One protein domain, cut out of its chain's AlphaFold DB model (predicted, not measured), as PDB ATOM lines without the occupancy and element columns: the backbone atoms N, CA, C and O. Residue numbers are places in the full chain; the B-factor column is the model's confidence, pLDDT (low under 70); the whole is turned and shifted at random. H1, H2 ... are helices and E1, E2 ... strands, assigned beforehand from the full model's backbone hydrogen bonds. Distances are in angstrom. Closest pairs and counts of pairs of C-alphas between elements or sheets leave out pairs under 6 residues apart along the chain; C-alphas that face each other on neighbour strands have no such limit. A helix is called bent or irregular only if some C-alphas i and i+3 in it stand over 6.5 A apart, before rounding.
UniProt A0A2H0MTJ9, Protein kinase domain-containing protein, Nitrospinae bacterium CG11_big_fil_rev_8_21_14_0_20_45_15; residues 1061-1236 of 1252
ATOM      1  N   LEU A1061       5.061  10.451  39.469       79.69
ATOM      2  CA  LEU A1061       4.109  11.410  38.891       79.69
ATOM      3  C   LEU A1061       4.733  12.199  37.731       79.69
ATOM      4  O   LEU A1061       5.886  12.623  37.830       79.69
ATOM      5  N   ASP A1062       3.948  12.475  36.686       81.69
ATOM      6  CA  ASP A1062       4.399  13.196  35.484       81.69
ATOM      7  C   ASP A1062       5.012  14.562  35.814       81.69
ATOM      8  O   ASP A1062       6.094  14.874  35.331       81.69
ATOM      9  N   ALA A1063       4.418  15.316  36.745       80.56
ATOM     10  CA  ALA A1063       4.941  16.615  37.176       80.56
ATOM     11  C   ALA A1063       6.334  16.541  37.839       80.56
ATOM     12  O   ALA A1063       7.099  17.503  37.793       80.56
ATOM     13  N   HIS A1064       6.678  15.421  38.487       77.94
ATOM     14  CA  HIS A1064       8.027  15.218  39.028       77.94
ATOM     15  C   HIS A1064       9.013  14.857  37.920       77.94
ATOM     16  O   HIS A1064      10.153  15.315  37.944       77.94
ATOM     17  N   LEU A1065       8.565  14.063  36.945       78.56
ATOM     18  CA  LEU A1065       9.368  13.691  35.787       78.56
ATOM     19  C   LEU A1065       9.681  14.900  34.901       78.56
ATOM     20  O   LEU A1065      10.820  15.040  34.483       78.56
ATOM     21  N   GLU A1066       8.715  15.787  34.662       81.81
ATOM     22  CA  GLU A1066       8.919  17.016  33.880       81.81
ATOM     23  C   GLU A1066       9.979  17.914  34.506       81.81
ATOM     24  O   GLU A1066      10.949  18.252  33.842       81.81
ATOM     25  N   LYS A1067       9.873  18.203  35.810       77.12
ATOM     26  CA  LYS A1067      10.866  19.032  36.515       77.12
ATOM     27  C   LYS A1067      12.289  18.488  36.394       77.12
ATOM     28  O   LYS A1067      13.226  19.274  36.314       77.12
ATOM     29  N   LEU A1068      12.455  17.167  36.401       70.31
ATOM     30  CA  LEU A1068      13.760  16.518  36.264       70.31
ATOM     31  C   LEU A1068      14.254  16.511  34.824       70.31
ATOM     32  O   LEU A1068      15.417  16.807  34.597       70.31
ATOM     33  N   LEU A1069      13.386  16.198  33.859       74.94
ATOM     34  CA  LEU A1069      13.734  16.239  32.437       74.94
ATOM     35  C   LEU A1069      14.084  17.675  31.997       74.94
ATOM     36  O   LEU A1069      14.974  17.859  31.175       74.94
ATOM     37  N   ASP A1070      13.444  18.684  32.594       72.62
ATOM     38  CA  ASP A1070      13.718  20.105  32.352       72.62
ATOM     39  C   ASP A1070      14.961  20.624  33.098       72.62
ATOM     40  O   ASP A1070      15.623  21.549  32.617       72.62
ATOM     41  N   ALA A1071      15.283  20.061  34.273       59.62
ATOM     42  CA  ALA A1071      16.506  20.361  35.028       59.62
ATOM     43  C   ALA A1071      17.737  19.654  34.430       59.62
ATOM     44  O   ALA A1071      18.825  20.227  34.384       59.62
ATOM     45  N   GLY A1072      17.540  18.447  33.901       53.47
ATOM     46  CA  GLY A1072      18.505  17.623  33.184       53.47
ATOM     47  C   GLY A1072      18.738  18.080  31.745       53.47
ATOM     48  O   GLY A1072      18.781  17.256  30.842       53.47
ATOM     49  N   LYS A1073      18.945  19.384  31.514       49.31
ATOM     50  CA  LYS A1073      19.417  19.929  30.219       49.31
ATOM     51  C   LYS A1073      20.866  19.541  29.879       49.31
ATOM     52  O   LYS A1073      21.465  20.136  28.987       49.31
ATOM     53  N   SER A1074      21.461  18.598  30.607       48.75
ATOM     54  CA  SER A1074      22.685  17.928  30.182       48.75
ATOM     55  C   SER A1074      22.317  16.748  29.291       48.75
ATOM     56  O   SER A1074      21.550  15.896  29.730       48.75
ATOM     57  N   ASP A1075      22.932  16.649  28.110       53.72
ATOM     58  CA  ASP A1075      22.817  15.535  27.145       53.72
ATOM     59  C   ASP A1075      23.309  14.161  27.697       53.72
ATOM     60  O   ASP A1075      23.554  13.222  26.945       53.72
ATOM     61  N   ASP A1076      23.469  14.018  29.017       65.06
ATOM     62  CA  ASP A1076      23.938  12.808  29.692       65.06
ATOM     63  C   ASP A1076      22.752  11.972  30.207       65.06
ATOM     64  O   ASP A1076      22.272  12.126  31.337       65.06
ATOM     65  N   HIS A1077      22.280  11.061  29.354       69.19
ATOM     66  CA  HIS A1077      21.204  10.116  29.666       69.19
ATOM     67  C   HIS A1077      21.480   9.261  30.917       69.19
ATOM     68  O   HIS A1077      20.535   8.892  31.619       69.19
ATOM     69  N   PHE A1078      22.745   8.949  31.216       68.88
ATOM     70  CA  PHE A1078      23.112   8.119  32.365       68.88
ATOM     71  C   PHE A1078      22.945   8.889  33.671       68.88
ATOM     72  O   PHE A1078      22.359   8.374  34.626       68.88
ATOM     73  N   LYS A1079      23.372  10.155  33.686       67.62
ATOM     74  CA  LYS A1079      23.182  11.049  34.831       67.62
ATOM     75  C   LYS A1079      21.703  11.300  35.132       67.62
ATOM     76  O   LYS A1079      21.310  11.275  36.297       67.62
ATOM     77  N   ILE A1080      20.872  11.453  34.097       71.00
ATOM     78  CA  ILE A1080      19.414  11.577  34.255       71.00
ATOM     79  C   ILE A1080      18.846  10.335  34.959       71.00
ATOM     80  O   ILE A1080      18.106  10.469  35.931       71.00
ATOM     81  N   LEU A1081      19.216   9.123  34.529       71.19
ATOM     82  CA  LEU A1081      18.749   7.896  35.187       71.19
ATOM     83  C   LEU A1081      19.250   7.767  36.638       71.19
ATOM     84  O   LEU A1081      18.487   7.306  37.489       71.19
ATOM     85  N   GLU A1082      20.483   8.195  36.936       69.56
ATOM     86  CA  GLU A1082      21.027   8.215  38.304       69.56
ATOM     87  C   GLU A1082      20.252   9.167  39.225       69.56
ATOM     88  O   GLU A1082      19.842   8.774  40.318       69.56
ATOM     89  N   GLU A1083      20.005  10.405  38.788       69.19
ATOM     90  CA  GLU A1083      19.242  11.397  39.563       69.19
ATOM     91  C   GLU A1083      17.802  10.924  39.835       69.19
ATOM     92  O   GLU A1083      17.203  11.241  40.869       69.19
ATOM     93  N   MET A1084      17.261  10.089  38.945       68.50
ATOM     94  CA  MET A1084      15.918   9.524  39.055       68.50
ATOM     95  C   MET A1084      15.794   8.370  40.054       68.50
ATOM     96  O   MET A1084      14.672   8.060  40.469       68.50
ATOM     97  N   GLU A1085      16.890   7.748  40.499       64.56
ATOM     98  CA  GLU A1085      16.831   6.634  41.457       64.56
ATOM     99  C   GLU A1085      16.171   7.021  42.781       64.56
ATOM    100  O   GLU A1085      15.366   6.256  43.316       64.56
ATOM    101  N   ASN A1086      16.442   8.236  43.261       59.44
ATOM    102  CA  ASN A1086      15.895   8.761  44.514       59.44
ATOM    103  C   ASN A1086      14.370   8.986  44.454       59.44
ATOM    104  O   ASN A1086      13.703   9.129  45.482       59.44
ATOM    105  N   ILE A1087      13.804   9.003  43.245       60.44
ATOM    106  CA  ILE A1087      12.410   9.364  42.965       60.44
ATOM    107  C   ILE A1087      11.586   8.127  42.564       60.44
ATOM    108  O   ILE A1087      10.361   8.124  42.702       60.44
ATOM    109  N   LEU A1088      12.242   7.042  42.134       61.56
ATOM    110  CA  LEU A1088      11.617   5.925  41.418       61.56
ATOM    111  C   LEU A1088      11.129   4.719  42.246       61.56
ATOM    112  O   LEU A1088      10.543   3.802  41.665       61.56
ATOM    113  N   THR A1089      11.300   4.644  43.564       61.81
ATOM    114  CA  THR A1089      11.126   3.345  44.248       61.81
ATOM    115  C   THR A1089       9.716   3.104  44.804       61.81
ATOM    116  O   THR A1089       9.422   3.369  45.971       61.81
ATOM    117  N   GLY A1090       8.854   2.528  43.962       68.81
ATOM    118  CA  GLY A1090       7.691   1.732  44.388       68.81
ATOM    119  C   GLY A1090       8.021   0.248  44.639       68.81
ATOM    120  O   GLY A1090       7.111  -0.547  44.857       68.81
ATOM    121  N   GLU A1091       9.297  -0.133  44.525       80.56
ATOM    122  CA  GLU A1091       9.820  -1.508  44.555       80.56
ATOM    123  C   GLU A1091      11.162  -1.538  45.295       80.56
ATOM    124  O   GLU A1091      11.947  -0.594  45.164       80.56
ATOM    125  N   GLU A1092      11.430  -2.623  46.021       76.69
ATOM    126  CA  GLU A1092      12.684  -2.851  46.746       76.69
ATOM    127  C   GLU A1092      13.573  -3.913  46.074       76.69
ATOM    128  O   GLU A1092      13.091  -4.919  45.549       76.69
ATOM    129  N   GLN A1093      14.890  -3.690  46.117       72.69
ATOM    130  CA  GLN A1093      15.937  -4.622  45.670       72.69
ATOM    131  C   GLN A1093      16.354  -5.595  46.800       72.69
ATOM    132  O   GLN A1093      16.130  -5.287  47.976       72.69
ATOM    133  N   PRO A1094      16.989  -6.751  46.497       71.69
ATOM    134  CA  PRO A1094      17.386  -7.241  45.170       71.69
ATOM    135  C   PRO A1094      16.222  -7.854  44.384       71.69
ATOM    136  O   PRO A1094      15.234  -8.304  44.960       71.69
ATOM    137  N   TYR A1095      16.362  -7.881  43.058       79.31
ATOM    138  CA  TYR A1095      15.407  -8.546  42.170       79.31
ATOM    139  C   TYR A1095      15.704 -10.045  42.035       79.31
ATOM    140  O   TYR A1095      16.859 -10.472  42.071       79.31
ATOM    141  N   SER A1096      14.658 -10.841  41.834       80.62
ATOM    142  CA  SER A1096      14.719 -12.282  41.607       80.62
ATOM    143  C   SER A1096      14.126 -12.626  40.231       80.62
ATOM    144  O   SER A1096      13.153 -12.013  39.801       80.62
ATOM    145  N   LEU A1097      14.746 -13.558  39.499       82.94
ATOM    146  CA  LEU A1097      14.236 -14.035  38.212       82.94
ATOM    147  C   LEU A1097      13.370 -15.279  38.434       82.94
ATOM    148  O   LEU A1097      13.843 -16.248  39.028       82.94
ATOM    149  N   ILE A1098      12.134 -15.248  37.939       85.50
ATOM    150  CA  ILE A1098      11.180 -16.359  37.973       85.50
ATOM    151  C   ILE A1098      10.909 -16.819  36.539       85.50
ATOM    152  O   ILE A1098      10.531 -16.007  35.692       85.50
ATOM    153  N   ASN A1099      11.082 -18.116  36.285       85.75
ATOM    154  CA  ASN A1099      10.689 -18.765  35.034       85.75
ATOM    155  C   ASN A1099       9.191 -19.089  35.091       85.75
ATOM    156  O   ASN A1099       8.732 -19.673  36.069       85.75
ATOM    157  N   LEU A1100       8.437 -18.707  34.062       87.88
ATOM    158  CA  LEU A1100       6.990 -18.935  33.986       87.88
ATOM    159  C   LEU A1100       6.604 -20.078  33.042       87.88
ATOM    160  O   LEU A1100       5.439 -20.466  33.022       87.88
ATOM    161  N   LEU A1101       7.552 -20.596  32.258       84.75
ATOM    162  CA  LEU A1101       7.375 -21.745  31.371       84.75
ATOM    163  C   LEU A1101       8.430 -22.824  31.675       84.75
ATOM    164  O   LEU A1101       9.531 -22.493  32.133       84.75
ATOM    165  N   PRO A1102       8.139 -24.109  31.412       71.00
ATOM    166  CA  PRO A1102       9.177 -25.136  31.377       71.00
ATOM    167  C   PRO A1102      10.158 -24.851  30.224       71.00
ATOM    168  O   PRO A1102       9.749 -24.387  29.163       71.00
ATOM    169  N   SER A1103      11.457 -25.105  30.424       64.50
ATOM    170  CA  SER A1103      12.440 -25.006  29.331       64.50
ATOM    171  C   SER A1103      12.335 -26.250  28.447       64.50
ATOM    172  O   SER A1103      12.543 -27.363  28.930       64.50
ATOM    173  N   GLU A1104      11.992 -26.071  27.170       64.12
ATOM    174  CA  GLU A1104      11.916 -27.151  26.165       64.12
ATOM    175  C   GLU A1104      12.815 -26.901  24.948       64.12
ATOM    176  O   GLU A1104      12.729 -27.604  23.943       64.12
ATOM    177  N   ALA A1105      13.624 -25.845  24.997       69.00
ATOM    178  CA  ALA A1105      14.417 -25.405  23.864       69.00
ATOM    179  C   ALA A1105      15.855 -25.925  23.953       69.00
ATOM    180  O   ALA A1105      16.429 -26.032  25.034       69.00
ATOM    181  N   ASP A1106      16.449 -26.185  22.790       69.50
ATOM    182  CA  ASP A1106      17.871 -26.495  22.638       69.50
ATOM    183  C   ASP A1106      18.700 -25.275  23.073       69.50
ATOM    184  O   ASP A1106      18.727 -24.253  22.379       69.50
ATOM    185  N   GLU A1107      19.317 -25.339  24.258       67.56
ATOM    186  CA  GLU A1107      19.964 -24.177  24.880       67.56
ATOM    187  C   GLU A1107      21.189 -23.668  24.112       67.56
ATOM    188  O   GLU A1107      21.542 -22.497  24.281       67.56
ATOM    189  N   SER A1108      21.762 -24.497  23.231       63.03
ATOM    190  CA  SER A1108      22.904 -24.145  22.382       63.03
ATOM    191  C   SER A1108      22.539 -23.211  21.221       63.03
ATOM    192  O   SER A1108      23.419 -22.746  20.491       63.03
ATOM    193  N   ARG A1109      21.246 -22.957  20.985       73.31
ATOM    194  CA  ARG A1109      20.784 -22.037  19.937       73.31
ATOM    195  C   ARG A1109      20.810 -20.590  20.404       73.31
ATOM    196  O   ARG A1109      20.662 -20.290  21.588       73.31
ATOM    197  N   ARG A1110      20.922 -19.681  19.432       75.94
ATOM    198  CA  ARG A1110      20.879 -18.238  19.686       75.94
ATOM    199  C   ARG A1110      19.557 -17.828  20.327       75.94
ATOM    200  O   ARG A1110      18.501 -18.315  19.923       75.94
ATOM    201  N   LYS A1111      19.608 -16.892  21.270       83.38
ATOM    202  CA  LYS A1111      18.456 -16.441  22.062       83.38
ATOM    203  C   LYS A1111      18.113 -14.997  21.740       83.38
ATOM    204  O   LYS A1111      18.973 -14.118  21.775       83.38
ATOM    205  N   VAL A1112      16.839 -14.756  21.451       89.50
ATOM    206  CA  VAL A1112      16.281 -13.407  21.384       89.50
ATOM    207  C   VAL A1112      15.383 -13.198  22.590       89.50
ATOM    208  O   VAL A1112      14.533 -14.035  22.891       89.50
ATOM    209  N   LEU A1113      15.563 -12.074  23.274       92.75
ATOM    210  CA  LEU A1113      14.643 -11.650  24.318       92.75
ATOM    211  C   LEU A1113      13.802 -10.485  23.805       92.75
ATOM    212  O   LEU A1113      14.326  -9.443  23.412       92.75
ATOM    213  N   CYS A1114      12.484 -10.660  23.841       95.31
ATOM    214  CA  CYS A1114      11.530  -9.597  23.583       95.31
ATOM    215  C   CYS A1114      10.952  -9.100  24.914       95.31
ATOM    216  O   CYS A1114      10.339  -9.855  25.674       95.31
ATOM    217  N   ALA A1115      11.182  -7.827  25.225       94.81
ATOM    218  CA  ALA A1115      10.796  -7.218  26.491       94.81
ATOM    219  C   ALA A1115      10.233  -5.810  26.277       94.81
ATOM    220  O   ALA A1115      10.251  -5.251  25.182       94.81
ATOM    221  N   PHE A1116       9.721  -5.214  27.350       93.25
ATOM    222  CA  PHE A1116       9.108  -3.890  27.300       93.25
ATOM    223  C   PHE A1116       9.800  -2.919  28.250       93.25
ATOM    224  O   PHE A1116      10.041  -3.243  29.418       93.25
ATOM    225  N   SER A1117      10.076  -1.708  27.779       91.06
ATOM    226  CA  SER A1117      10.592  -0.647  28.637       91.06
ATOM    227  C   SER A1117       9.469   0.037  29.409       91.06
ATOM    228  O   SER A1117       8.342   0.190  28.932       91.06
ATOM    229  N   SER A1118       9.776   0.468  30.629       86.94
ATOM    230  CA  SER A1118       8.865   1.250  31.457       86.94
ATOM    231  C   SER A1118       9.639   2.294  32.268       86.94
ATOM    232  O   SER A1118      10.846   2.141  32.461       86.94
ATOM    233  N   PRO A1119       8.957   3.313  32.825       79.12
ATOM    234  CA  PRO A1119       9.571   4.263  33.759       79.12
ATOM    235  C   PRO A1119      10.285   3.582  34.940       79.12
ATOM    236  O   PRO A1119      11.288   4.087  35.438       79.12
ATOM    237  N   LYS A1120       9.796   2.406  35.368       80.12
ATOM    238  CA  LYS A1120      10.425   1.541  36.380       80.12
ATOM    239  C   LYS A1120      11.452   0.614  35.715       80.12
ATOM    240  O   LYS A1120      11.294  -0.606  35.674       80.12
ATOM    241  N   HIS A1121      12.504   1.209  35.167       80.00
ATOM    242  CA  HIS A1121      13.482   0.547  34.298       80.00
ATOM    243  C   HIS A1121      14.325  -0.548  34.976       80.00
ATOM    244  O   HIS A1121      14.851  -1.430  34.300       80.00
ATOM    245  N   LYS A1122      14.411  -0.559  36.315       79.94
ATOM    246  CA  LYS A1122      15.241  -1.510  37.073       79.94
ATOM    247  C   LYS A1122      14.904  -2.985  36.818       79.94
ATOM    248  O   LYS A1122      15.802  -3.818  36.859       79.94
ATOM    249  N   ARG A1123      13.649  -3.318  36.485       84.56
ATOM    250  CA  ARG A1123      13.274  -4.692  36.097       84.56
ATOM    251  C   ARG A1123      13.887  -5.115  34.765       84.56
ATOM    252  O   ARG A1123      14.339  -6.244  34.642       84.56
ATOM    253  N   LEU A1124      13.908  -4.209  33.785       86.69
ATOM    254  CA  LEU A1124      14.530  -4.455  32.483       86.69
ATOM    255  C   LEU A1124      16.030  -4.705  32.654       86.69
ATOM    256  O   LEU A1124      16.556  -5.693  32.155       86.69
ATOM    257  N   PHE A1125      16.693  -3.858  33.443       83.69
ATOM    258  CA  PHE A1125      18.122  -3.977  33.735       83.69
ATOM    259  C   PHE A1125      18.451  -5.232  34.563       83.69
ATOM    260  O   PHE A1125      19.447  -5.905  34.299       83.69
ATOM    261  N   GLY A1126      17.592  -5.596  35.520       77.50
ATOM    262  CA  GLY A1126      17.708  -6.843  36.279       77.50
ATOM    263  C   GLY A1126      17.586  -8.093  35.402       77.50
ATOM    264  O   GLY A1126      18.320  -9.054  35.602       77.50
ATOM    265  N   LEU A1127      16.711  -8.070  34.391       83.19
ATOM    266  CA  LEU A1127      16.582  -9.168  33.431       83.19
ATOM    267  C   LEU A1127      17.842  -9.302  32.565       83.19
ATOM    268  O   LEU A1127      18.447 -10.370  32.513       83.19
ATOM    269  N   ILE A1128      18.263  -8.190  31.959       79.75
ATOM    270  CA  ILE A1128      19.428  -8.084  31.067       79.75
ATOM    271  C   ILE A1128      20.736  -8.512  31.742       79.75
ATOM    272  O   ILE A1128      21.597  -9.105  31.107       79.75
ATOM    273  N   SER A1129      20.899  -8.214  33.030       70.31
ATOM    274  CA  SER A1129      22.104  -8.580  33.788       70.31
ATOM    275  C   SER A1129      22.137 -10.050  34.209       70.31
ATOM    276  O   SER A1129      23.213 -10.600  34.440       70.31
ATOM    277  N   SER A1130      20.971 -10.692  34.319       67.81
ATOM    278  CA  SER A1130      20.847 -12.052  34.850       67.81
ATOM    279  C   SER A1130      21.144 -13.158  33.834       67.81
ATOM    280  O   SER A1130      21.504 -14.268  34.231       67.81
ATOM    281  N   LYS A1131      20.991 -12.870  32.536       70.50
ATOM    282  CA  LYS A1131      21.155 -13.829  31.438       70.50
ATOM    283  C   LYS A1131      21.790 -13.167  30.221       70.50
ATOM    284  O   LYS A1131      21.625 -11.974  29.998       70.50
ATOM    285  N   GLU A1132      22.503 -13.963  29.431       71.69
ATOM    286  CA  GLU A1132      23.070 -13.518  28.159       71.69
ATOM    287  C   GLU A1132      22.095 -13.792  27.009       71.69
ATOM    288  O   GLU A1132      21.462 -14.849  26.955       71.69
ATOM    289  N   TYR A1133      21.994 -12.825  26.097       79.06
ATOM    290  CA  TYR A1133      21.138 -12.861  24.914       79.06
ATOM    291  C   TYR A1133      21.937 -12.413  23.693       79.06
ATOM    292  O   TYR A1133      22.777 -11.514  23.790       79.06
ATOM    293  N   ASP A1134      21.651 -13.014  22.542       76.94
ATOM    294  CA  ASP A1134      22.255 -12.641  21.260       76.94
ATOM    295  C   ASP A1134      21.606 -11.406  20.662       76.94
ATOM    296  O   ASP A1134      22.254 -10.611  19.981       76.94
ATOM    297  N   ARG A1135      20.300 -11.267  20.903       82.88
ATOM    298  CA  ARG A1135      19.519 -10.146  20.415       82.88
ATOM    299  C   ARG A1135      18.452  -9.717  21.403       82.88
ATOM    300  O   ARG A1135      17.884 -10.534  22.131       82.88
ATOM    301  N   PHE A1136      18.158  -8.424  21.379       87.31
ATOM    302  CA  PHE A1136      17.159  -7.818  22.233       87.31
ATOM    303  C   PHE A1136      16.171  -6.953  21.447       87.31
ATOM    304  O   PHE A1136      16.568  -6.071  20.692       87.31
ATOM    305  N   GLU A1137      14.880  -7.199  21.645       91.81
ATOM    306  CA  GLU A1137      13.786  -6.432  21.046       91.81
ATOM    307  C   GLU A1137      13.020  -5.715  22.162       91.81
ATOM    308  O   GLU A1137      12.417  -6.363  23.023       91.81
ATOM    309  N   ILE A1138      13.046  -4.379  22.168       92.56
ATOM    310  CA  ILE A1138      12.433  -3.567  23.226       92.56
ATOM    311  C   ILE A1138      11.227  -2.802  22.688       92.56
ATOM    312  O   ILE A1138      11.369  -1.839  21.936       92.56
ATOM    313  N   GLY A1139      10.034  -3.151  23.165       91.94
ATOM    314  CA  GLY A1139       8.853  -2.306  23.003       91.94
ATOM    315  C   GLY A1139       8.877  -1.146  24.004       91.94
ATOM    316  O   GLY A1139       8.848  -1.374  25.216       91.94
ATOM    317  N   THR A1140       8.915   0.100  23.537       90.56
ATOM    318  CA  THR A1140       8.863   1.303  24.388       90.56
ATOM    319  C   THR A1140       7.546   2.057  24.192       90.56
ATOM    320  O   THR A1140       7.063   2.131  23.066       90.56
ATOM    321  N   PRO A1141       6.941   2.649  25.240       85.44
ATOM    322  CA  PRO A1141       5.788   3.530  25.069       85.44
ATOM    323  C   PRO A1141       6.110   4.730  24.165       85.44
ATOM    324  O   PRO A1141       7.228   5.255  24.201       85.44
ATOM    325  N   ILE A1142       5.106   5.204  23.422       81.44
ATOM    326  CA  ILE A1142       5.189   6.413  22.586       81.44
ATOM    327  C   ILE A1142       5.692   7.603  23.421       81.44
ATOM    328  O   ILE A1142       5.136   7.948  24.469       81.44
ATOM    329  N   SER A1143       6.737   8.269  22.930       73.94
ATOM    330  CA  SER A1143       7.571   9.217  23.691       73.94
ATOM    331  C   SER A1143       6.961  10.614  23.933       73.94
ATOM    332  O   SER A1143       7.671  11.564  24.261       73.94
ATOM    333  N   LYS A1144       5.634  10.761  23.821       78.81
ATOM    334  CA  LYS A1144       4.942  12.055  23.989       78.81
ATOM    335  C   LYS A1144       4.802  12.489  25.451       78.81
ATOM    336  O   LYS A1144       4.834  13.683  25.729       78.81
ATOM    337  N   THR A1145       4.660  11.546  26.382       81.75
ATOM    338  CA  THR A1145       4.510  11.843  27.819       81.75
ATOM    339  C   THR A1145       5.863  11.823  28.541       81.75
ATOM    340  O   THR A1145       6.778  11.132  28.084       81.75
ATOM    341  N   PRO A1146       6.019  12.502  29.694       81.94
ATOM    342  CA  PRO A1146       7.248  12.446  30.500       81.94
ATOM    343  C   PRO A1146       7.661  11.009  30.860       81.94
ATOM    344  O   PRO A1146       8.830  10.636  30.772       81.94
ATOM    345  N   ARG A1147       6.677  10.159  31.179       81.50
ATOM    346  CA  ARG A1147       6.868   8.715  31.401       81.50
ATOM    347  C   ARG A1147       7.343   7.991  30.146       81.50
ATOM    348  O   ARG A1147       8.235   7.151  30.238       81.50
ATOM    349  N   GLY A1148       6.760   8.313  28.992       83.81
ATOM    350  CA  GLY A1148       7.169   7.770  27.699       83.81
ATOM    351  C   GLY A1148       8.619   8.120  27.365       83.81
ATOM    352  O   GLY A1148       9.400   7.238  27.020       83.81
ATOM    353  N   LYS A1149       9.008   9.386  27.566       84.50
ATOM    354  CA  LYS A1149      10.394   9.854  27.392       84.50
ATOM    355  C   LYS A1149      11.363   9.095  28.293       84.50
ATOM    356  O   LYS A1149      12.372   8.597  27.804       84.50
ATOM    357  N   LEU A1150      11.035   8.930  29.576       83.50
ATOM    358  CA  LEU A1150      11.880   8.168  30.499       83.50
ATOM    359  C   LEU A1150      12.025   6.700  30.084       83.50
ATOM    360  O   LEU A1150      13.127   6.158  30.089       83.50
ATOM    361  N   ALA A1151      10.925   6.045  29.715       85.69
ATOM    362  CA  ALA A1151      10.981   4.669  29.241       85.69
ATOM    363  C   ALA A1151      11.833   4.545  27.965       85.69
ATOM    364  O   ALA A1151      12.585   3.582  27.834       85.69
ATOM    365  N   LYS A1152      11.794   5.540  27.069       86.81
ATOM    366  CA  LYS A1152      12.658   5.588  25.884       86.81
ATOM    367  C   LYS A1152      14.133   5.768  26.247       86.81
ATOM    368  O   LYS A1152      14.966   5.052  25.706       86.81
ATOM    369  N   ILE A1153      14.465   6.642  27.202       84.00
ATOM    370  CA  ILE A1153      15.839   6.784  27.720       84.00
ATOM    371  C   ILE A1153      16.325   5.451  28.306       84.00
ATOM    372  O   ILE A1153      17.405   4.980  27.961       84.00
ATOM    373  N   ALA A1154      15.504   4.794  29.126       83.75
ATOM    374  CA  ALA A1154      15.830   3.485  29.683       83.75
ATOM    375  C   ALA A1154      15.991   2.397  28.609       83.75
ATOM    376  O   ALA A1154      16.885   1.562  28.723       83.75
ATOM    377  N   ALA A1155      15.159   2.416  27.563       86.31
ATOM    378  CA  ALA A1155      15.279   1.513  26.424       86.31
ATOM    379  C   ALA A1155      16.591   1.753  25.668       86.31
ATOM    380  O   ALA A1155      17.290   0.794  25.378       86.31
ATOM    381  N   ASN A1156      16.958   3.014  25.419       82.69
ATOM    382  CA  ASN A1156      18.217   3.383  24.770       82.69
ATOM    383  C   ASN A1156      19.432   2.939  25.591       82.69
ATOM    384  O   ASN A1156      20.384   2.412  25.028       82.69
ATOM    385  N   VAL A1157      19.390   3.101  26.916       80.31
ATOM    386  CA  VAL A1157      20.465   2.643  27.809       80.31
ATOM    387  C   VAL A1157      20.559   1.115  27.830       80.31
ATOM    388  O   VAL A1157      21.653   0.577  27.689       80.31
ATOM    389  N   ALA A1158      19.427   0.406  27.922       79.88
ATOM    390  CA  ALA A1158      19.388  -1.055  27.822       79.88
ATOM    391  C   ALA A1158      19.900  -1.565  26.468       79.88
ATOM    392  O   ALA A1158      20.720  -2.476  26.428       79.88
ATOM    393  N   ALA A1159      19.427  -0.981  25.366       78.31
ATOM    394  CA  ALA A1159      19.851  -1.333  24.017       78.31
ATOM    395  C   ALA A1159      21.328  -1.012  23.801       78.31
ATOM    396  O   ALA A1159      22.019  -1.773  23.140       78.31
ATOM    397  N   GLY A1160      21.821   0.071  24.408       69.38
ATOM    398  CA  GLY A1160      23.223   0.441  24.385       69.38
ATOM    399  C   GLY A1160      24.119  -0.706  24.836       69.38
ATOM    400  O   GLY A1160      25.122  -0.958  24.177       69.38
ATOM    401  N   GLU A1161      23.784  -1.427  25.912       67.12
ATOM    402  CA  GLU A1161      24.587  -2.555  26.425       67.12
ATOM    403  C   GLU A1161      24.808  -3.687  25.411       67.12
ATOM    404  O   GLU A1161      25.798  -4.409  25.525       67.12
ATOM    405  N   PHE A1162      23.954  -3.809  24.393       64.69
ATOM    406  CA  PHE A1162      24.043  -4.853  23.380       64.69
ATOM    407  C   PHE A1162      24.396  -4.276  22.008       64.69
ATOM    408  O   PHE A1162      23.860  -3.266  21.564       64.69
ATOM    409  N   THR A1163      25.272  -4.963  21.278       56.41
ATOM    410  CA  THR A1163      25.588  -4.597  19.888       56.41
ATOM    411  C   THR A1163      24.401  -4.840  18.947       56.41
ATOM    412  O   THR A1163      24.252  -4.121  17.959       56.41
ATOM    413  N   SER A1164      23.516  -5.782  19.301       69.12
ATOM    414  CA  SER A1164      22.341  -6.211  18.532       69.12
ATOM    415  C   SER A1164      21.041  -6.011  19.325       69.12
ATOM    416  O   SER A1164      20.451  -6.969  19.825       69.12
ATOM    417  N   ALA A1165      20.589  -4.764  19.450       79.81
ATOM    418  CA  ALA A1165      19.303  -4.428  20.058       79.81
ATOM    419  C   ALA A1165      18.494  -3.474  19.177       79.81
ATOM    420  O   ALA A1165      19.052  -2.568  18.558       79.81
ATOM    421  N   GLU A1166      17.177  -3.660  19.150       84.56
ATOM    422  CA  GLU A1166      16.244  -2.805  18.421       84.56
ATOM    423  C   GLU A1166      15.141  -2.299  19.352       84.56
ATOM    424  O   GLU A1166      14.672  -2.999  20.254       84.56
ATOM    425  N   ILE A1167      14.753  -1.038  19.154       88.06
ATOM    426  CA  ILE A1167      13.725  -0.367  19.944       88.06
ATOM    427  C   ILE A1167      12.569  -0.020  19.018       88.06
ATOM    428  O   ILE A1167      12.752   0.661  18.012       88.06
ATOM    429  N   SER A1168      11.370  -0.456  19.384       88.88
ATOM    430  CA  SER A1168      10.131  -0.153  18.667       88.88
ATOM    431  C   SER A1168       9.190   0.642  19.569       88.88
ATOM    432  O   SER A1168       8.909   0.224  20.694       88.88
ATOM    433  N   GLU A1169       8.700   1.791  19.098       88.50
ATOM    434  CA  GLU A1169       7.654   2.531  19.813       88.50
ATOM    435  C   GLU A1169       6.297   1.836  19.626       88.50
ATOM    436  O   GLU A1169       5.931   1.506  18.503       88.50
ATOM    437  N   ILE A1170       5.573   1.618  20.727       88.50
ATOM    438  CA  ILE A1170       4.236   1.013  20.765       88.50
ATOM    439  C   ILE A1170       3.359   1.715  21.811       88.50
ATOM    440  O   ILE A1170       3.868   2.174  22.839       88.50
ATOM    441  N   ASP A1171       2.039   1.784  21.639       82.19
ATOM    442  CA  ASP A1171       1.152   2.206  22.722       82.19
ATOM    443  C   ASP A1171       1.048   1.107  23.792       82.19
ATOM    444  O   ASP A1171       0.416   0.066  23.631       82.19
ATOM    445  N   SER A1172       1.648   1.369  24.955       75.69
ATOM    446  CA  SER A1172       1.631   0.471  26.119       75.69
ATOM    447  C   SER A1172       0.237   0.123  26.672       75.69
ATOM    448  O   SER A1172       0.129  -0.779  27.515       75.69
ATOM    449  N   ASN A1173      -0.804   0.851  26.248       80.06
ATOM    450  CA  ASN A1173      -2.199   0.607  26.601       80.06
ATOM    451  C   ASN A1173      -3.001  -0.101  25.501       80.06
ATOM    452  O   ASN A1173      -4.120  -0.528  25.792       80.06
ATOM    453  N   ASP A1174      -2.470  -0.222  24.284       86.38
ATOM    454  CA  ASP A1174      -3.135  -0.926  23.192       86.38
ATOM    455  C   ASP A1174      -2.674  -2.387  23.149       86.38
ATOM    456  O   ASP A1174      -1.541  -2.727  22.799       86.38
ATOM    457  N   ILE A1175      -3.592  -3.279  23.517       89.06
ATOM    458  CA  ILE A1175      -3.361  -4.720  23.481       89.06
ATOM    459  C   ILE A1175      -3.108  -5.235  22.054       89.06
ATOM    460  O   ILE A1175      -2.285  -6.134  21.876       89.06
ATOM    461  N   ASN A1176      -3.763  -4.661  21.038       88.44
ATOM    462  CA  ASN A1176      -3.598  -5.075  19.645       88.44
ATOM    463  C   ASN A1176      -2.206  -4.720  19.136       88.44
ATOM    464  O   ASN A1176      -1.574  -5.529  18.459       88.44
ATOM    465  N   GLU A1177      -1.721  -3.520  19.451       88.88
ATOM    466  CA  GLU A1177      -0.390  -3.081  19.039       88.88
ATOM    467  C   GLU A1177       0.705  -3.919  19.711       88.88
ATOM    468  O   GLU A1177       1.616  -4.400  19.034       88.88
ATOM    469  N   ALA A1178       0.562  -4.201  21.013       91.62
ATOM    470  CA  ALA A1178       1.484  -5.072  21.740       91.62
ATOM    471  C   ALA A1178       1.528  -6.498  21.159       91.62
ATOM    472  O   ALA A1178       2.611  -7.056  20.984       91.62
ATOM    473  N   ILE A1179       0.374  -7.084  20.819       91.19
ATOM    474  CA  ILE A1179       0.309  -8.418  20.200       91.19
ATOM    475  C   ILE A1179       0.925  -8.401  18.796       91.19
ATOM    476  O   ILE A1179       1.740  -9.267  18.486       91.19
ATOM    477  N   LYS A1180       0.614  -7.403  17.960       89.25
ATOM    478  CA  LYS A1180       1.205  -7.276  16.616       89.25
ATOM    479  C   LYS A1180       2.727  -7.151  16.664       89.25
ATOM    480  O   LYS A1180       3.412  -7.806  15.881       89.25
ATOM    481  N   PHE A1181       3.253  -6.352  17.596       91.12
ATOM    482  CA  PHE A1181       4.690  -6.225  17.825       91.12
ATOM    483  C   PHE A1181       5.327  -7.580  18.168       91.12
ATOM    484  O   PHE A1181       6.281  -7.987  17.508       91.12
ATOM    485  N   LEU A1182       4.752  -8.309  19.130       93.25
ATOM    486  CA  LEU A1182       5.250  -9.619  19.554       93.25
ATOM    487  C   LEU A1182       5.225 -10.663  18.427       93.25
ATOM    488  O   LEU A1182       6.215 -11.360  18.227       93.25
ATOM    489  N   PHE A1183       4.131 -10.754  17.663       90.50
ATOM    490  CA  PHE A1183       4.018 -11.694  16.539       90.50
ATOM    491  C   PHE A1183       5.004 -11.371  15.407       90.50
ATOM    492  O   PHE A1183       5.542 -12.290  14.790       90.50
ATOM    493  N   ARG A1184       5.286 -10.084  15.150       87.19
ATOM    494  CA  ARG A1184       6.324  -9.667  14.191       87.19
ATOM    495  C   ARG A1184       7.703 -10.138  14.645       87.19
ATOM    496  O   ARG A1184       8.393 -10.795  13.873       87.19
ATOM    497  N   CYS A1185       8.079  -9.827  15.886       90.06
ATOM    498  CA  CYS A1185       9.363 -10.253  16.443       90.06
ATOM    499  C   CYS A1185       9.481 -11.784  16.434       90.06
ATOM    500  O   CYS A1185      10.544 -12.311  16.122       90.06
ATOM    501  N   TYR A1186       8.390 -12.499  16.728       89.69
ATOM    502  CA  TYR A1186       8.365 -13.956  16.660       89.69
ATOM    503  C   TYR A1186       8.651 -14.461  15.246       89.69
ATOM    504  O   TYR A1186       9.535 -15.294  15.070       89.69
ATOM    505  N   LYS A1187       7.946 -13.950  14.231       82.75
ATOM    506  CA  LYS A1187       8.175 -14.367  12.844       82.75
ATOM    507  C   LYS A1187       9.631 -14.134  12.434       82.75
ATOM    508  O   LYS A1187      10.310 -15.081  12.056       82.75
ATOM    509  N   GLU A1188      10.128 -12.913  12.609       81.00
ATOM    510  CA  GLU A1188      11.482 -12.565  12.173       81.00
ATOM    511  C   GLU A1188      12.554 -13.407  12.875       81.00
ATOM    512  O   GLU A1188      13.468 -13.933  12.238       81.00
ATOM    513  N   TRP A1189      12.477 -13.530  14.200       83.38
ATOM    514  CA  TRP A1189      13.576 -14.122  14.957       83.38
ATOM    515  C   TRP A1189      13.423 -15.624  15.140       83.38
ATOM    516  O   TRP A1189      14.399 -16.347  14.956       83.38
ATOM    517  N   TYR A1190      12.225 -16.116  15.464       83.38
ATOM    518  CA  TYR A1190      11.994 -17.549  15.630       83.38
ATOM    519  C   TYR A1190      11.879 -18.253  14.280       83.38
ATOM    520  O   TYR A1190      12.607 -19.217  14.056       83.38
ATOM    521  N   MET A1191      10.994 -17.796  13.389       74.56
ATOM    522  CA  MET A1191      10.668 -18.528  12.155       74.56
ATOM    523  C   MET A1191      11.751 -18.337  11.096       74.56
ATOM    524  O   MET A1191      12.312 -19.320  10.622       74.56
ATOM    525  N   ASP A1192      12.095 -17.086  10.785       70.44
ATOM    526  CA  ASP A1192      12.959 -16.779   9.638       70.44
ATOM    527  C   ASP A1192      14.453 -16.951   9.967       70.44
ATOM    528  O   ASP A1192      15.267 -17.252   9.093       70.44
ATOM    529  N   ARG A1193      14.846 -16.751  11.235       72.88
ATOM    530  CA  ARG A1193      16.262 -16.754  11.665       72.88
ATOM    531  C   ARG A1193      16.621 -17.811  12.710       72.88
ATOM    532  O   ARG A1193      17.789 -17.891  13.114       72.88
ATOM    533  N   GLY A1194      15.643 -18.597  13.152       73.94
ATOM    534  CA  GLY A1194      15.864 -19.789  13.961       73.94
ATOM    535  C   GLY A1194      16.293 -19.577  15.416       73.94
ATOM    536  O   GLY A1194      16.947 -20.449  15.986       73.94
ATOM    537  N   PHE A1195      15.989 -18.426  16.018       81.00
ATOM    538  CA  PHE A1195      16.305 -18.146  17.419       81.00
ATOM    539  C   PHE A1195      15.359 -18.895  18.368       81.00
ATOM    540  O   PHE A1195      14.200 -19.176  18.043       81.00
ATOM    541  N   ASN A1196      15.841 -19.154  19.582       85.19
ATOM    542  CA  ASN A1196      14.984 -19.396  20.734       85.19
ATOM    543  C   ASN A1196      14.354 -18.064  21.141       85.19
ATOM    544  O   ASN A1196      15.061 -17.090  21.415       85.19
ATOM    545  N   PHE A1197      13.023 -18.020  21.142       91.25
ATOM    546  CA  PHE A1197      12.269 -16.805  21.421       91.25
ATOM    547  C   PHE A1197      11.853 -16.765  22.887       91.25
ATOM    548  O   PHE A1197      11.092 -17.622  23.342       91.25
ATOM    549  N   GLU A1198      12.352 -15.776  23.622       93.50
ATOM    550  CA  GLU A1198      12.102 -15.602  25.050       93.50
ATOM    551  C   GLU A1198      11.386 -14.270  25.330       93.50
ATOM    552  O   GLU A1198      11.552 -13.281  24.613       93.50
ATOM    553  N   LEU A1199      10.577 -14.236  26.391       95.50
ATOM    554  CA  LEU A1199       9.753 -13.082  26.765       95.50
ATOM    555  C   LEU A1199      10.146 -12.510  28.128       95.50
ATOM    556  O   LEU A1199      10.380 -13.252  29.080       95.50
ATOM    557  N   GLY A1200      10.140 -11.183  28.256       94.75
ATOM    558  CA  GLY A1200      10.336 -10.479  29.525       94.75
ATOM    559  C   GLY A1200       9.094  -9.707  29.972       94.75
ATOM    560  O   GLY A1200       8.702  -8.725  29.340       94.75
ATOM    561  N   LEU A1201       8.512 -10.059  31.126       94.44
ATOM    562  CA  LEU A1201       7.358  -9.356  31.711       94.44
ATOM    563  C   LEU A1201       7.755  -8.053  32.435       94.44
ATOM    564  O   LEU A1201       7.364  -7.786  33.580       94.44
ATOM    565  N   THR A1202       8.520  -7.191  31.770       91.56
ATOM    566  CA  THR A1202       9.096  -5.954  32.331       91.56
ATOM    567  C   THR A1202       8.170  -4.735  32.206       91.56
ATOM    568  O   THR A1202       8.307  -3.788  32.975       91.56
ATOM    569  N   GLY A1203       7.158  -4.793  31.331       90.19
ATOM    570  CA  GLY A1203       6.284  -3.666  30.960       90.19
ATOM    571  C   GLY A1203       5.004  -3.442  31.786       90.19
ATOM    572  O   GLY A1203       5.013  -3.506  33.015       90.19
ATOM    573  N   SER A1204       3.879  -3.164  31.128       90.62
ATOM    574  CA  SER A1204       2.549  -2.977  31.727       90.62
ATOM    575  C   SER A1204       1.829  -4.313  31.988       90.62
ATOM    576  O   SER A1204       2.325  -5.388  31.645       90.62
ATOM    577  N   LYS A1205       0.651  -4.267  32.629       92.06
ATOM    578  CA  LYS A1205      -0.210  -5.453  32.790       92.06
ATOM    579  C   LYS A1205      -0.842  -5.890  31.463       92.06
ATOM    580  O   LYS A1205      -0.911  -7.082  31.206       92.06
ATOM    581  N   ILE A1206      -1.208  -4.940  30.598       93.31
ATOM    582  CA  ILE A1206      -1.704  -5.216  29.237       93.31
ATOM    583  C   ILE A1206      -0.627  -5.901  28.388       93.31
ATOM    584  O   ILE A1206      -0.911  -6.862  27.684       93.31
ATOM    585  N   GLN A1207       0.632  -5.486  28.515       94.62
ATOM    586  CA  GLN A1207       1.741  -6.167  27.844       94.62
ATOM    587  C   GLN A1207       1.960  -7.594  28.382       94.62
ATOM    588  O   GLN A1207       2.285  -8.488  27.610       94.62
ATOM    589  N   ALA A1208       1.707  -7.847  29.675       95.56
ATOM    590  CA  ALA A1208       1.713  -9.213  30.209       95.56
ATOM    591  C   ALA A1208       0.593 -10.073  29.598       95.56
ATOM    592  O   ALA A1208       0.849 -11.222  29.242       95.56
ATOM    593  N   VAL A1209      -0.606  -9.511  29.390       96.25
ATOM    594  CA  VAL A1209      -1.671 -10.174  28.616       96.25
ATOM    595  C   VAL A1209      -1.170 -10.526  27.216       96.25
ATOM    596  O   VAL A1209      -1.266 -11.682  26.821       96.25
ATOM    597  N   ALA A1210      -0.574  -9.575  26.490       95.44
ATOM    598  CA  ALA A1210      -0.056  -9.811  25.141       95.44
ATOM    599  C   ALA A1210       0.977 -10.956  25.093       95.44
ATOM    600  O   ALA A1210       0.884 -11.826  24.228       95.44
ATOM    601  N   CYS A1211       1.905 -11.016  26.057       96.31
ATOM    602  CA  CYS A1211       2.844 -12.137  26.203       96.31
ATOM    603  C   CYS A1211       2.137 -13.477  26.452       96.31
ATOM    604  O   CYS A1211       2.547 -14.497  25.903       96.31
ATOM    605  N   SER A1212       1.077 -13.474  27.266       95.25
ATOM    606  CA  SER A1212       0.271 -14.670  27.567       95.25
ATOM    607  C   SER A1212      -0.411 -15.200  26.313       95.25
ATOM    608  O   SER A1212      -0.408 -16.398  26.056       95.25
ATOM    609  N   VAL A1213      -0.967 -14.283  25.519       94.50
ATOM    610  CA  VAL A1213      -1.661 -14.586  24.270       94.50
ATOM    611  C   VAL A1213      -0.690 -15.147  23.235       94.50
ATOM    612  O   VAL A1213      -0.965 -16.197  22.668       94.50
ATOM    613  N   LEU A1214       0.473 -14.509  23.041       92.75
ATOM    614  CA  LEU A1214       1.523 -15.042  22.165       92.75
ATOM    615  C   LEU A1214       1.923 -16.462  22.596       92.75
ATOM    616  O   LEU A1214       1.961 -17.353  21.761       92.75
ATOM    617  N   SER A1215       2.181 -16.677  23.889       92.12
ATOM    618  CA  SER A1215       2.638 -17.967  24.425       92.12
ATOM    619  C   SER A1215       1.565 -19.065  24.439       92.12
ATOM    620  O   SER A1215       1.909 -20.242  24.549       92.12
ATOM    621  N   ALA A1216       0.283 -18.703  24.350       89.62
ATOM    622  CA  ALA A1216      -0.810 -19.652  24.145       89.62
ATOM    623  C   ALA A1216      -0.965 -20.039  22.664       89.62
ATOM    624  O   ALA A1216      -1.371 -21.156  22.365       89.62
ATOM    625  N   SER A1217      -0.649 -19.122  21.743       84.75
ATOM    626  CA  SER A1217      -0.763 -19.350  20.296       84.75
ATOM    627  C   SER A1217       0.489 -19.955  19.661       84.75
ATOM    628  O   SER A1217       0.383 -20.634  18.641       84.75
ATOM    629  N   LEU A1218       1.673 -19.643  20.191       86.25
ATOM    630  CA  LEU A1218       2.975 -19.924  19.587       86.25
ATOM    631  C   LEU A1218       3.969 -20.471  20.616       86.25
ATOM    632  O   LEU A1218       3.870 -20.183  21.812       86.25
ATOM    633  N   LYS A1219       4.957 -21.237  20.140       85.38
ATOM    634  CA  LYS A1219       5.960 -21.880  20.994       85.38
ATOM    635  C   LYS A1219       6.998 -20.873  21.485       85.38
ATOM    636  O   LYS A1219       7.814 -20.373  20.723       85.38
ATOM    637  N   VAL A1220       6.993 -20.595  22.780       89.38
ATOM    638  CA  VAL A1220       7.942 -19.678  23.427       89.38
ATOM    639  C   VAL A1220       8.897 -20.499  24.284       89.38
ATOM    640  O   VAL A1220       8.446 -21.308  25.086       89.38
ATOM    641  N   ALA A1221      10.205 -20.282  24.135       86.75
ATOM    642  CA  ALA A1221      11.222 -21.057  24.846       86.75
ATOM    643  C   ALA A1221      11.200 -20.794  26.358       86.75
ATOM    644  O   ALA A1221      11.368 -21.711  27.159       86.75
ATOM    645  N   GLN A1222      11.000 -19.533  26.755       88.94
ATOM    646  CA  GLN A1222      10.874 -19.139  28.154       88.94
ATOM    647  C   GLN A1222      10.163 -17.787  28.300       88.94
ATOM    648  O   GLN A1222      10.257 -16.917  27.434       88.94
ATOM    649  N   CYS A1223       9.480 -17.582  29.425       93.00
ATOM    650  CA  CYS A1223       8.919 -16.297  29.821       93.00
ATOM    651  C   CYS A1223       9.386 -15.952  31.236       93.00
ATOM    652  O   CYS A1223       9.205 -16.738  32.165       93.00
ATOM    653  N   TYR A1224       9.975 -14.771  31.414       92.44
ATOM    654  CA  TYR A1224      10.545 -14.355  32.687       92.44
ATOM    655  C   TYR A1224       9.727 -13.281  33.376       92.44
ATOM    656  O   TYR A1224       9.333 -12.269  32.783       92.44
ATOM    657  N   TYR A1225       9.604 -13.438  34.687       92.00
ATOM    658  CA  TYR A1225       9.202 -12.371  35.581       92.00
ATOM    659  C   TYR A1225      10.367 -11.954  36.478       92.00
ATOM    660  O   TYR A1225      11.034 -12.785  37.085       92.00
ATOM    661  N   VAL A1226      10.601 -10.643  36.555       88.69
ATOM    662  CA  VAL A1226      11.567 -10.049  37.483       88.69
ATOM    663  C   VAL A1226      10.807  -9.584  38.718       88.69
ATOM    664  O   VAL A1226      10.119  -8.555  38.695       88.69
ATOM    665  N   GLU A1227      10.894 -10.382  39.773       87.12
ATOM    666  CA  GLU A1227      10.219 -10.175  41.045       87.12
ATOM    667  C   GLU A1227      11.036  -9.228  41.943       87.12
ATOM    668  O   GLU A1227      12.227  -9.467  42.160       87.12
ATOM    669  N   PRO A1228      10.447  -8.133  42.457       85.06
ATOM    670  CA  PRO A1228      11.087  -7.307  43.478       85.06
ATOM    671  C   PRO A1228      11.056  -7.992  44.851       85.06
ATOM    672  O   PRO A1228      10.159  -8.782  45.131       85.06
ATOM    673  N   LYS A1229      11.976  -7.620  45.747       83.69
ATOM    674  CA  LYS A1229      11.987  -8.116  47.134       83.69
ATOM    675  C   LYS A1229      10.690  -7.777  47.876       83.69
ATOM    676  O   LYS A1229      10.166  -8.609  48.611       83.69
ATOM    677  N   ASP A1230      10.216  -6.544  47.715       82.69
ATOM    678  CA  ASP A1230       8.938  -6.081  48.256       82.69
ATOM    679  C   ASP A1230       8.397  -4.892  47.442       82.69
ATOM    680  O   ASP A1230       9.111  -4.282  46.633       82.69
ATOM    681  N   PHE A1231       7.125  -4.556  47.653       81.94
ATOM    682  CA  PHE A1231       6.474  -3.386  47.066       81.94
ATOM    683  C   PHE A1231       6.307  -2.282  48.109       81.94
ATOM    684  O   PHE A1231       6.009  -2.552  49.266       81.94
ATOM    685  N   ASN A1232       6.428  -1.020  47.690       80.31
ATOM    686  CA  ASN A1232       6.075   0.127  48.526       80.31
ATOM    687  C   ASN A1232       4.659   0.616  48.154       80.31
ATOM    688  O   ASN A1232       4.513   1.277  47.118       80.31
ATOM    689  N   PRO A1233       3.619   0.344  48.974       76.38
ATOM    690  CA  PRO A1233       2.231   0.663  48.630       76.38
ATOM    691  C   PRO A1233       1.968   2.165  48.466       76.38
ATOM    692  O   PRO A1233       1.093   2.556  47.698       76.38
ATOM    693  N   ILE A1234       2.745   3.015  49.148       76.81
ATOM    694  CA  ILE A1234       2.583   4.478  49.127       76.81
ATOM    695  C   ILE A1234       3.035   5.057  47.778       76.81
ATOM    696  O   ILE A1234       2.461   6.027  47.288       76.81
ATOM    697  N   LYS A1235       4.050   4.452  47.147       76.00
ATOM    698  CA  LYS A1235       4.658   4.912  45.885       76.00
ATOM    699  C   LYS A1235       4.287   4.008  44.698       76.00
ATOM    700  O   LYS A1235       5.138   3.698  43.858       76.00
ATOM    701  N   PHE A1236       3.030   3.559  44.621       77.00
ATOM    702  CA  PHE A1236       2.562   2.640  43.572       77.00
ATOM    703  C   PHE A1236       1.655   3.319  42.523       77.00
ATOM    704  O   PHE A1236       2.137   3.712  41.456       77.00
TER     705      PHE A1236
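This is residues 1061 to 1236 of the 1252 residues of the protein "Protein kinase domain-containing protein" of Nitrospinae bacterium CG11_big_fil_rev_8_21_14_0_20_45_15 (UniProt A0A2H0MTJ9). Look for a strongly twisted six-stranded sheet in the core of three layers, with H5 and H6 covering one face and H3 and H4 the other; H1 and H2 sit off the sheet at one end of the long axis, packing on H4. The 176 printed residues have six named helices and six named strands, in the order H1 H2 E1 E2 H3 E3 H4 E4 H5 E5 H6 E6, class mixed. The sheet's order is E1 E6 E5 E2 E3 E4, mixed. The whole is compact, radius of gyration of the C-alphas 16.0 A, with an elongated outline of 47 by 30 by 29 A.

Find C-alpha 1062 at (4.399, 13.196, 35.484); from there H1 runs to residue 1071, and H2 spans residues 1077 to 1084. Next come E1, residues 1096 to 1099, E2, residues 1111 to 1116, H3, residues 1122 to 1130, and E3, residues 1135 to 1141, 19.9 A long. H4, residues 1146 to 1160, measures 20.9 A; E4, residues 1165 to 1170, follows. H5, residues 1175 to 1192, measures 24.6 A and is neither bent nor irregular, but only just: C-alphas 1188 and 1191 are 6.0 A apart. E5 is residues 1196 to 1200, H6 residues 1205 to 1217, 18.7 A, and E6 residues 1222 to 1227, ending at C-alpha 1227, (10.219, -10.175, 41.045).

H1 touches the hub H4, closest C-alphas Asp 1062 and Pro 1146, 5.8 A, using residues 1146 to 1147 of H4 alone. H2 touches residues 1153 to 1157 of H4 alone, closest C-alphas His 1077 and Ile 1153, 6.6 A. H4 lies over E3 and E4, height over the sheet 8.7 A, on the same face as H3. On the opposite face H5 lies over E2 and E3, at 8.9 A, and touches H6 at a steep tilt of 43 degrees with its residues 1175 to 1183 alone, closest C-alphas Ile 1179 and Ala 1210, 5.1 A. Antiparallel E1 and E6 have N 1098 and O 1225 within hydrogen-bond range, 2.8 A; parallel E2 and E3 have N 1115 and O 1137, 2.9 A. E2, H3, E3, then E3, H4, E4, then E5, H6, E6 are strand-helix-strand units, parallel neighbours joined through a helix; E4, H5, E5 is a split one, with E2 and E3 between its strands; these crossovers are right-handed. Each O i to N i+4 pair is within range in H1, H2, H3, H4 and H6, and 13 of 14 in H5.

The C-alphas farthest apart, of Ala 1071 and Glu 1104, are 48.5 A apart. The printed part has no cut; the links H2 to E1 and E1 to E2 are long. Mean pLDDT of the printed part is 80.8; 30 residues are under 70, among them 1082 to 1090.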